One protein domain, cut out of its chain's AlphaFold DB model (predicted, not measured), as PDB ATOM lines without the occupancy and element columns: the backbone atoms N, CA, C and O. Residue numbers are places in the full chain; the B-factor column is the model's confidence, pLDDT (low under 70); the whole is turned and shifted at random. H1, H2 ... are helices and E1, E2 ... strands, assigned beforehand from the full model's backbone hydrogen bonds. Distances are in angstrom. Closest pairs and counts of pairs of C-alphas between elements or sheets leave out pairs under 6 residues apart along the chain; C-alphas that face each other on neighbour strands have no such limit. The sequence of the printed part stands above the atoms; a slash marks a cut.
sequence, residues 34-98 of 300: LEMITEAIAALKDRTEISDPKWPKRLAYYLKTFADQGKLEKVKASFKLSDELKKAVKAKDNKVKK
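AT A GLANCE: This is residues 34 to 98 of the 300 residues of the protein "Histone H1" of Volvox carteri f. nagariensis (UniProt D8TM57). A small two-stranded hairpin, E1 and E2, packs on residues 63 to 68 of H2, with H1 near H2 and E2; H3 leads away, and residues 90 to 98 stick out. The 65 printed residues hold H1, H2, E1, E2 and H3 in that order, mostly helix, with an antiparallel sheet E1 - E2. The whole is only just loose, close to compact, with a radius of gyration of the C-alphas of 13.2 A; it spans 41 by 25 by 17 A.

IN THESE COORDINATES: E1 is residues 72 to 75, 9.2 A long, and E2 78 to 81, 10.2 A. H2 is residues 55 to 68, 20.0 A. H1 is residues 34 to 43, 14.0 A, from C-alpha 34 at (35.981, 18.269, -22.427). H3 is residues 83 to 96, 20.1 A, to C-alpha 96 at (37.376, 34.008, -33.854).

HOW THE PARTS SIT: In the hairpin E1 and E2, at 144 degrees, N 73 and O 80 are within hydrogen-bond range at 2.8 A. The closest C-alphas of H2 and E1 are Phe 66 and Leu 72, 5.5 A. H1 and H2 are near each other, with 6 pairs of C-alphas within 10 A. H2 and H3 are apart. Every O i to N i+4 pair is within hydrogen-bond range in H1 and H3, and 9 of 10 in H2.

THE WHOLE: The C-alphas farthest apart, Pro 53 and Lys 98, are 41.3 A apart. The printed part has no cut; the link H1 to H2 is long. pLDDT is under 70 at residues 44 to 51 and 86 to 98.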
ATOM      1  N   LEU A  34      37.102  17.340 -22.416       84.44
ATOM      2  CA  LEU A  34      35.981  18.269 -22.427       84.44
ATOM      3  C   LEU A  34      35.705  18.791 -23.843       84.44
ATOM      4  O   LEU A  34      34.557  18.745 -24.267       84.44
ATOM      5  N   GLU A  35      36.744  19.181 -24.588       87.94
ATOM      6  CA  GLU A  35      36.646  19.569 -26.003       87.94
ATOM      7  C   GLU A  35      36.090  18.413 -26.845       87.94
ATOM      8  O   GLU A  35      35.053  18.579 -27.487       87.94
ATOM      9  N   MET A  36      36.659  17.205 -26.710       87.56
ATOM     10  CA  MET A  36      36.140  16.000 -27.377       87.56
ATOM     11  C   MET A  36      34.669  15.729 -27.046       87.56
ATOM     12  O   MET A  36      33.920  15.301 -27.915       87.56
ATOM     13  N   ILE A  37      34.228  15.956 -25.803       83.38
ATOM     14  CA  ILE A  37      32.821  15.756 -25.420       83.38
ATOM     15  C   ILE A  37      31.931  16.884 -25.954       83.38
ATOM     16  O   ILE A  37      30.807  16.600 -26.357       83.38
ATOM     17  N   THR A  38      32.399  18.133 -26.016       83.81
ATOM     18  CA  THR A  38      31.634  19.232 -26.630       83.81
ATOM     19  C   THR A  38      31.472  19.047 -28.136       83.81
ATOM     20  O   THR A  38      30.358  19.182 -28.639       83.81
ATOM     21  N   GLU A  39      32.540  18.664 -28.837       83.75
ATOM     22  CA  GLU A  39      32.523  18.355 -30.269       83.75
ATOM     23  C   GLU A  39      31.689  17.104 -30.546       83.75
ATOM     24  O   GLU A  39      30.831  17.123 -31.426       83.75
ATOM     25  N   ALA A  40      31.849  16.043 -29.746       80.75
ATOM     26  CA  ALA A  40      31.026  14.847 -29.874       80.75
ATOM     27  C   ALA A  40      29.546  15.140 -29.606       80.75
ATOM     28  O   ALA A  40      28.716  14.619 -30.332       80.75
ATOM     29  N   ILE A  41      29.176  15.975 -28.626       76.44
ATOM     30  CA  ILE A  41      27.769  16.367 -28.398       76.44
ATOM     31  C   ILE A  41      27.234  17.220 -29.557       76.44
ATOM     32  O   ILE A  41      26.063  17.082 -29.911       76.44
ATOM     33  N   ALA A  42      28.064  18.073 -30.165       75.56
ATOM     34  CA  ALA A  42      27.686  18.824 -31.358       75.56
ATOM     35  C   ALA A  42      27.444  17.888 -32.558       75.56
ATOM     36  O   ALA A  42      26.383  17.966 -33.171       75.56
ATOM     37  N   ALA A  43      28.367  16.958 -32.826       72.75
ATOM     38  CA  ALA A  43      28.316  16.014 -33.946       72.75
ATOM     39  C   ALA A  43      27.344  14.829 -33.742       72.75
ATOM     40  O   ALA A  43      26.822  14.284 -34.712       72.75
ATOM     41  N   LEU A  44      27.041  14.439 -32.497       66.56
ATOM     42  CA  LEU A  44      26.060  13.391 -32.158       66.56
ATOM     43  C   LEU A  44      24.625  13.780 -32.520       66.56
ATOM     44  O   LEU A  44      23.761  12.906 -32.568       66.56
ATOM     45  N   LYS A  45      24.363  15.065 -32.784       61.91
ATOM     46  CA  LYS A  45      23.102  15.500 -33.394       61.91
ATOM     47  C   LYS A  45      22.935  14.956 -34.818       61.91
ATOM     48  O   LYS A  45      21.798  14.783 -35.241       61.91
ATOM     49  N   ASP A  46      24.044  14.645 -35.493       58.88
ATOM     50  CA  ASP A  46      24.078  14.297 -36.913       58.88
ATOM     51  C   ASP A  46      24.550  12.848 -37.176       58.88
ATOM     52  O   ASP A  46      24.204  12.279 -38.211       58.88
ATOM     53  N   ARG A  47      25.310  12.210 -36.262       55.25
ATOM     54  CA  ARG A  47      25.748  10.796 -36.390       55.25
ATOM     55  C   ARG A  47      25.821  10.026 -35.065       55.25
ATOM     56  O   ARG A  47      26.651  10.320 -34.208       55.25
ATOM     57  N   THR A  48      25.042   8.948 -34.951       54.00
ATOM     58  CA  THR A  48      25.020   8.015 -33.801       54.00
ATOM     59  C   THR A  48      25.713   6.673 -34.081       54.00
ATOM     60  O   THR A  48      25.206   5.620 -33.703       54.00
ATOM     61  N   GLU A  49      26.885   6.691 -34.719       60.31
ATOM     62  CA  GLU A  49      27.681   5.485 -34.994       60.31
ATOM     63  C   GLU A  49      29.131   5.675 -34.527       60.31
ATOM     64  O   GLU A  49      29.963   6.251 -35.223       60.31
ATOM     65  N   ILE A  50      29.432   5.190 -33.317       65.69
ATOM     66  CA  ILE A  50      30.795   5.104 -32.773       65.69
ATOM     67  C   ILE A  50      31.096   3.621 -32.554       65.69
ATOM     68  O   ILE A  50      30.434   2.966 -31.749       65.69
ATOM     69  N   SER A  51      32.080   3.089 -33.278       67.06
ATOM     70  CA  SER A  51      32.348   1.646 -33.400       67.06
ATOM     71  C   SER A  51      33.013   0.992 -32.179       67.06
ATOM     72  O   SER A  51      33.114  -0.232 -32.125       67.06
ATOM     73  N   ASP A  52      33.451   1.771 -31.186       76.75
ATOM     74  CA  ASP A  52      34.208   1.274 -30.032       76.75
ATOM     75  C   ASP A  52      33.306   0.791 -28.871       76.75
ATOM     76  O   ASP A  52      32.742   1.613 -28.137       76.75
ATOM     77  N   PRO A  53      33.243  -0.520 -28.547       79.44
ATOM     78  CA  PRO A  53      32.369  -1.041 -27.485       79.44
ATOM     79  C   PRO A  53      32.789  -0.611 -26.065       79.44
ATOM     80  O   PRO A  53      32.043  -0.782 -25.095       79.44
ATOM     81  N   LYS A  54      33.996  -0.051 -25.909       85.38
ATOM     82  CA  LYS A  54      34.513   0.475 -24.632       85.38
ATOM     83  C   LYS A  54      34.252   1.976 -24.456       85.38
ATOM     84  O   LYS A  54      34.323   2.461 -23.322       85.38
ATOM     85  N   TRP A  55      33.908   2.692 -25.529       80.00
ATOM     86  CA  TRP A  55      33.634   4.131 -25.504       80.00
ATOM     87  C   TRP A  55      32.422   4.515 -24.633       80.00
ATOM     88  O   TRP A  55      32.594   5.386 -23.775       80.00
ATOM     89  N   PRO A  56      31.252   3.834 -24.694       83.94
ATOM     90  CA  PRO A  56      30.084   4.205 -23.884       83.94
ATOM     91  C   PRO A  56      30.358   4.207 -22.374       83.94
ATOM     92  O   PRO A  56      29.868   5.069 -21.649       83.94
ATOM     93  N   LYS A  57      31.198   3.277 -21.894       88.38
ATOM     94  CA  LYS A  57      31.589   3.180 -20.476       88.38
ATOM     95  C   LYS A  57      32.449   4.369 -20.035       88.38
ATOM     96  O   LYS A  57      32.266   4.868 -18.928       88.38
ATOM     97  N   ARG A  58      33.365   4.830 -20.897       86.31
ATOM     98  CA  ARG A  58      34.187   6.026 -20.650       86.31
ATOM     99  C   ARG A  58      33.334   7.289 -20.697       86.31
ATOM    100  O   ARG A  58      33.366   8.068 -19.752       86.31
ATOM    101  N   LEU A  59      32.514   7.446 -21.736       86.62
ATOM    102  CA  LEU A  59      31.620   8.591 -21.889       86.62
ATOM    103  C   LEU A  59      30.674   8.735 -20.684       86.62
ATOM    104  O   LEU A  59      30.584   9.813 -20.106       86.62
ATOM    105  N   ALA A  60      30.056   7.644 -20.223       88.06
ATOM    106  CA  ALA A  60      29.191   7.657 -19.041       88.06
ATOM    107  C   ALA A  60      29.918   8.035 -17.732       88.06
ATOM    108  O   ALA A  60      29.290   8.597 -16.834       88.06
ATOM    109  N   TYR A  61      31.217   7.744 -17.605       92.94
ATOM    110  CA  TYR A  61      32.035   8.196 -16.474       92.94
ATOM    111  C   TYR A  61      32.311   9.707 -16.547       92.94
ATOM    112  O   TYR A  61      32.094  10.413 -15.560       92.94
ATOM    113  N   TYR A  62      32.718  10.212 -17.717       88.62
ATOM    114  CA  TYR A  62      33.005  11.636 -17.915       88.62
ATOM    115  C   TYR A  62      31.756  12.518 -17.808       88.62
ATOM    116  O   TYR A  62      31.805  13.566 -17.173       88.62
ATOM    117  N   LEU A  63      30.612  12.085 -18.349       90.81
ATOM    118  CA  LEU A  63      29.345  12.819 -18.222       90.81
ATOM    119  C   LEU A  63      28.909  12.980 -16.756       90.81
ATOM    120  O   LEU A  63      28.363  14.020 -16.400       90.81
ATOM    121  N   LYS A  64      29.186  11.986 -15.898       91.69
ATOM    122  CA  LYS A  64      28.982  12.105 -14.445       91.69
ATOM    123  C   LYS A  64      29.968  13.095 -13.831       91.69
ATOM    124  O   LYS A  64      29.527  14.105 -13.306       91.69
ATOM    125  N   THR A  65      31.276  12.887 -14.004       93.44
ATOM    126  CA  THR A  65      32.293  13.771 -13.397       93.44
ATOM    127  C   THR A  65      32.176  15.230 -13.843       93.44
ATOM    128  O   THR A  65      32.435  16.124 -13.046       93.44
ATOM    129  N   PHE A  66      31.755  15.510 -15.080       88.38
ATOM    130  CA  PHE A  66      31.502  16.881 -15.532       88.38
ATOM    131  C   PHE A  66      30.167  17.460 -15.042       88.38
ATOM    132  O   PHE A  66      30.071  18.681 -14.917       88.38
ATOM    133  N   ALA A  67      29.173  16.628 -14.723       90.81
ATOM    134  CA  ALA A  67      27.971  17.073 -14.019       90.81
ATOM    135  C   ALA A  67      28.265  17.375 -12.541       90.81
ATOM    136  O   ALA A  67      27.867  18.425 -12.046       90.81
ATOM    137  N   ASP A  68      29.052  16.525 -11.879       90.81
ATOM    138  CA  ASP A  68      29.517  16.733 -10.501       90.81
ATOM    139  C   ASP A  68      30.398  18.000 -10.382       90.81
ATOM    140  O   ASP A  68      30.396  18.674  -9.358       90.81
ATOM    141  N   GLN A  69      31.118  18.369 -11.453       89.06
ATOM    142  CA  GLN A  69      31.881  19.623 -11.570       89.06
ATOM    143  C   GLN A  69      31.037  20.858 -11.956       89.06
ATOM    144  O   GLN A  69      31.615  21.921 -12.171       89.06
ATOM    145  N   GLY A  70      29.717  20.740 -12.144       88.12
ATOM    146  CA  GLY A  70      28.855  21.855 -12.579       88.12
ATOM    147  C   GLY A  70      29.072  22.332 -14.026       88.12
ATOM    148  O   GLY A  70      28.504  23.339 -14.446       88.12
ATOM    149  N   LYS A  71      29.874  21.616 -14.823       86.94
ATOM    150  CA  LYS A  71      30.180  21.941 -16.234       86.94
ATOM    151  C   LYS A  71      29.130  21.393 -17.201       86.94
ATOM    152  O   LYS A  71      28.926  21.933 -18.289       86.94
ATOM    153  N   LEU A  72      28.448  20.326 -16.794       89.38
ATOM    154  CA  LEU A  72      27.252  19.807 -17.442       89.38
ATOM    155  C   LEU A  72      26.061  19.894 -16.486       89.38
ATOM    156  O   LEU A  72      26.154  19.554 -15.314       89.38
ATOM    157  N   GLU A  73      24.912  20.284 -17.012       87.56
ATOM    158  CA  GLU A  73      23.627  20.214 -16.336       87.56
ATOM    159  C   GLU A  73      22.910  18.923 -16.759       87.56
ATOM    160  O   GLU A  73      22.698  18.668 -17.951       87.56
ATOM    161  N   LYS A  74      22.531  18.084 -15.790       91.00
ATOM    162  CA  LYS A  74      21.818  16.827 -16.050       91.00
ATOM    163  C   LYS A  74      20.307  17.065 -16.104       91.00
ATOM    164  O   LYS A  74      19.613  16.994 -15.092       91.00
ATOM    165  N   VAL A  75      19.779  17.269 -17.306       88.06
ATOM    166  CA  VAL A  75      18.348  17.489 -17.553       88.06
ATOM    167  C   VAL A  75      17.663  16.158 -17.880       88.06
ATOM    168  O   VAL A  75      17.688  15.682 -19.017       88.06
ATOM    169  N   LYS A  76      17.025  15.551 -16.869       87.62
ATOM    170  CA  LYS A  76      16.282  14.273 -16.937       87.62
ATOM    171  C   LYS A  76      17.147  13.080 -17.381       87.62
ATOM    172  O   LYS A  76      17.665  12.360 -16.529       87.62
ATOM    173  N   ALA A  77      17.312  12.881 -18.688       84.06
ATOM    174  CA  ALA A  77      18.127  11.820 -19.295       84.06
ATOM    175  C   ALA A  77      19.222  12.358 -20.244       84.06
ATOM    176  O   ALA A  77      19.976  11.578 -20.819       84.06
ATOM    177  N   SER A  78      19.323  13.679 -20.396       82.50
ATOM    178  CA  SER A  78      20.276  14.356 -21.275       82.50
ATOM    179  C   SER A  78      21.242  15.210 -20.459       82.50
ATOM    180  O   SER A  78      20.886  15.728 -19.402       82.50
ATOM    181  N   PHE A  79      22.456  15.398 -20.968       87.75
ATOM    182  CA  PHE A  79      23.427  16.329 -20.399       87.75
ATOM    183  C   PHE A  79      23.517  17.553 -21.314       87.75
ATOM    184  O   PHE A  79      23.746  17.414 -22.515       87.75
ATOM    185  N   LYS A  80      23.303  18.745 -20.760       88.44
ATOM    186  CA  LYS A  80      23.504  20.034 -21.438       88.44
ATOM    187  C   LYS A  80      24.771  20.689 -20.901       88.44
ATOM    188  O   LYS A  80      25.120  20.474 -19.750       88.44
ATOM    189  N   LEU A  81      25.439  21.525 -21.691       85.44
ATOM    190  CA  LEU A  81      26.498  22.399 -21.167       85.44
ATOM    191  C   LEU A  81      25.896  23.386 -20.164       85.44
ATOM    192  O   LEU A  81      24.837  23.947 -20.449       85.44
ATOM    193  N   SER A  82      26.539  23.603 -19.017       83.12
ATOM    194  CA  SER A  82      26.086  24.621 -18.060       83.12
ATOM    195  C   SER A  82      26.227  26.028 -18.651       83.12
ATOM    196  O   SER A  82      27.004  26.257 -19.584       83.12
ATOM    197  N   ASP A  83      25.433  26.985 -18.166       76.56
ATOM    198  CA  ASP A  83      25.363  28.317 -18.785       76.56
ATOM    199  C   ASP A  83      26.674  29.108 -18.713       76.56
ATOM    200  O   ASP A  83      26.909  29.967 -19.562       76.56
ATOM    201  N   GLU A  84      27.563  28.782 -17.777       72.75
ATOM    202  CA  GLU A  84      28.926  29.317 -17.712       72.75
ATOM    203  C   GLU A  84      29.735  28.938 -18.959       72.75
ATOM    204  O   GLU A  84      30.275  29.806 -19.649       72.75
ATOM    205  N   LEU A  85      29.735  27.650 -19.324       72.06
ATOM    206  CA  LEU A  85      30.385  27.168 -20.541       72.06
ATOM    207  C   LEU A  85      29.660  27.645 -21.803       72.06
ATOM    208  O   LEU A  85      30.330  28.041 -22.755       72.06
ATOM    209  N   LYS A  86      28.319  27.708 -21.816       68.75
ATOM    210  CA  LYS A  86      27.579  28.285 -22.959       68.75
ATOM    211  C   LYS A  86      27.963  29.752 -23.211       68.75
ATOM    212  O   LYS A  86      28.067  30.161 -24.366       68.75
ATOM    213  N   LYS A  87      28.173  30.547 -22.153       67.94
ATOM    214  CA  LYS A  87      28.636  31.945 -22.245       67.94
ATOM    215  C   LYS A  87      30.095  32.020 -22.707       67.94
ATOM    216  O   LYS A  87      30.398  32.800 -23.608       67.94
ATOM    217  N   ALA A  88      30.975  31.177 -22.165       61.88
ATOM    218  CA  ALA A  88      32.387  31.128 -22.546       61.88
ATOM    219  C   ALA A  88      32.610  30.695 -24.009       61.88
ATOM    220  O   ALA A  88      33.470  31.260 -24.683       61.88
ATOM    221  N   VAL A  89      31.824  29.741 -24.522       60.81
ATOM    222  CA  VAL A  89      31.867  29.313 -25.933       60.81
ATOM    223  C   VAL A  89      31.432  30.460 -26.851       60.81
ATOM    224  O   VAL A  89      32.223  30.883 -27.688       60.81
ATOM    225  N   LYS A  90      30.274  31.089 -26.594       59.84
ATOM    226  CA  LYS A  90      29.811  32.264 -27.365       59.84
ATOM    227  C   LYS A  90      30.812  33.428 -27.368       59.84
ATOM    228  O   LYS A  90      30.921  34.141 -28.364       59.84
ATOM    229  N   ALA A  91      31.546  33.631 -26.273       58.41
ATOM    230  CA  ALA A  91      32.604  34.637 -26.195       58.41
ATOM    231  C   ALA A  91      33.833  34.280 -27.057       58.41
ATOM    232  O   ALA A  91      34.460  35.175 -27.624       58.41
ATOM    233  N   LYS A  92      34.167  32.988 -27.189       56.50
ATOM    234  CA  LYS A  92      35.234  32.507 -28.081       56.50
ATOM    235  C   LYS A  92      34.820  32.576 -29.554       56.50
ATOM    236  O   LYS A  92      35.594  33.101 -30.348       56.50
ATOM    237  N   ASP A  93      33.598  32.169 -29.900       54.97
ATOM    238  CA  ASP A  93      33.078  32.231 -31.277       54.97
ATOM    239  C   ASP A  93      33.092  33.666 -31.835       54.97
ATOM    240  O   ASP A  93      33.567  33.910 -32.947       54.97
ATOM    241  N   ASN A  94      32.669  34.650 -31.030       52.34
ATOM    242  CA  ASN A  94      32.748  36.068 -31.405       52.34
ATOM    243  C   ASN A  94      34.189  36.600 -31.514       52.34
ATOM    244  O   ASN A  94      34.420  37.580 -32.221       52.34
ATOM    245  N   LYS A  95      35.165  35.984 -30.833       52.94
ATOM    246  CA  LYS A  95      36.576  36.387 -30.919       52.94
ATOM    247  C   LYS A  95      37.264  35.807 -32.158       52.94
ATOM    248  O   LYS A  95      38.077  36.503 -32.758       52.94
ATOM    249  N   VAL A  96      36.898  34.595 -32.586       48.31
ATOM    250  CA  VAL A  96      37.376  34.008 -33.854       48.31
ATOM    251  C   VAL A  96      36.876  34.829 -35.045       48.31
ATOM    252  O   VAL A  96      37.676  35.219 -35.893       48.31
ATOM    253  N   LYS A  97      35.592  35.218 -35.046       50.25
ATOM    254  CA  LYS A  97      35.003  36.069 -36.097       50.25
ATOM    255  C   LYS A  97      35.620  37.469 -36.227       50.25
ATOM    256  O   LYS A  97      35.349  38.148 -37.206       50.25
ATOM    257  N   LYS A  98      36.425  37.911 -35.251       44.34
ATOM    258  CA  LYS A  98      37.132  39.203 -35.272       44.34
ATOM    259  C   LYS A  98      38.627  39.084 -35.607       44.34
ATOM    260  O   LYS A  98      39.326  40.090 -35.594       44.34
TER     261      LYS A  98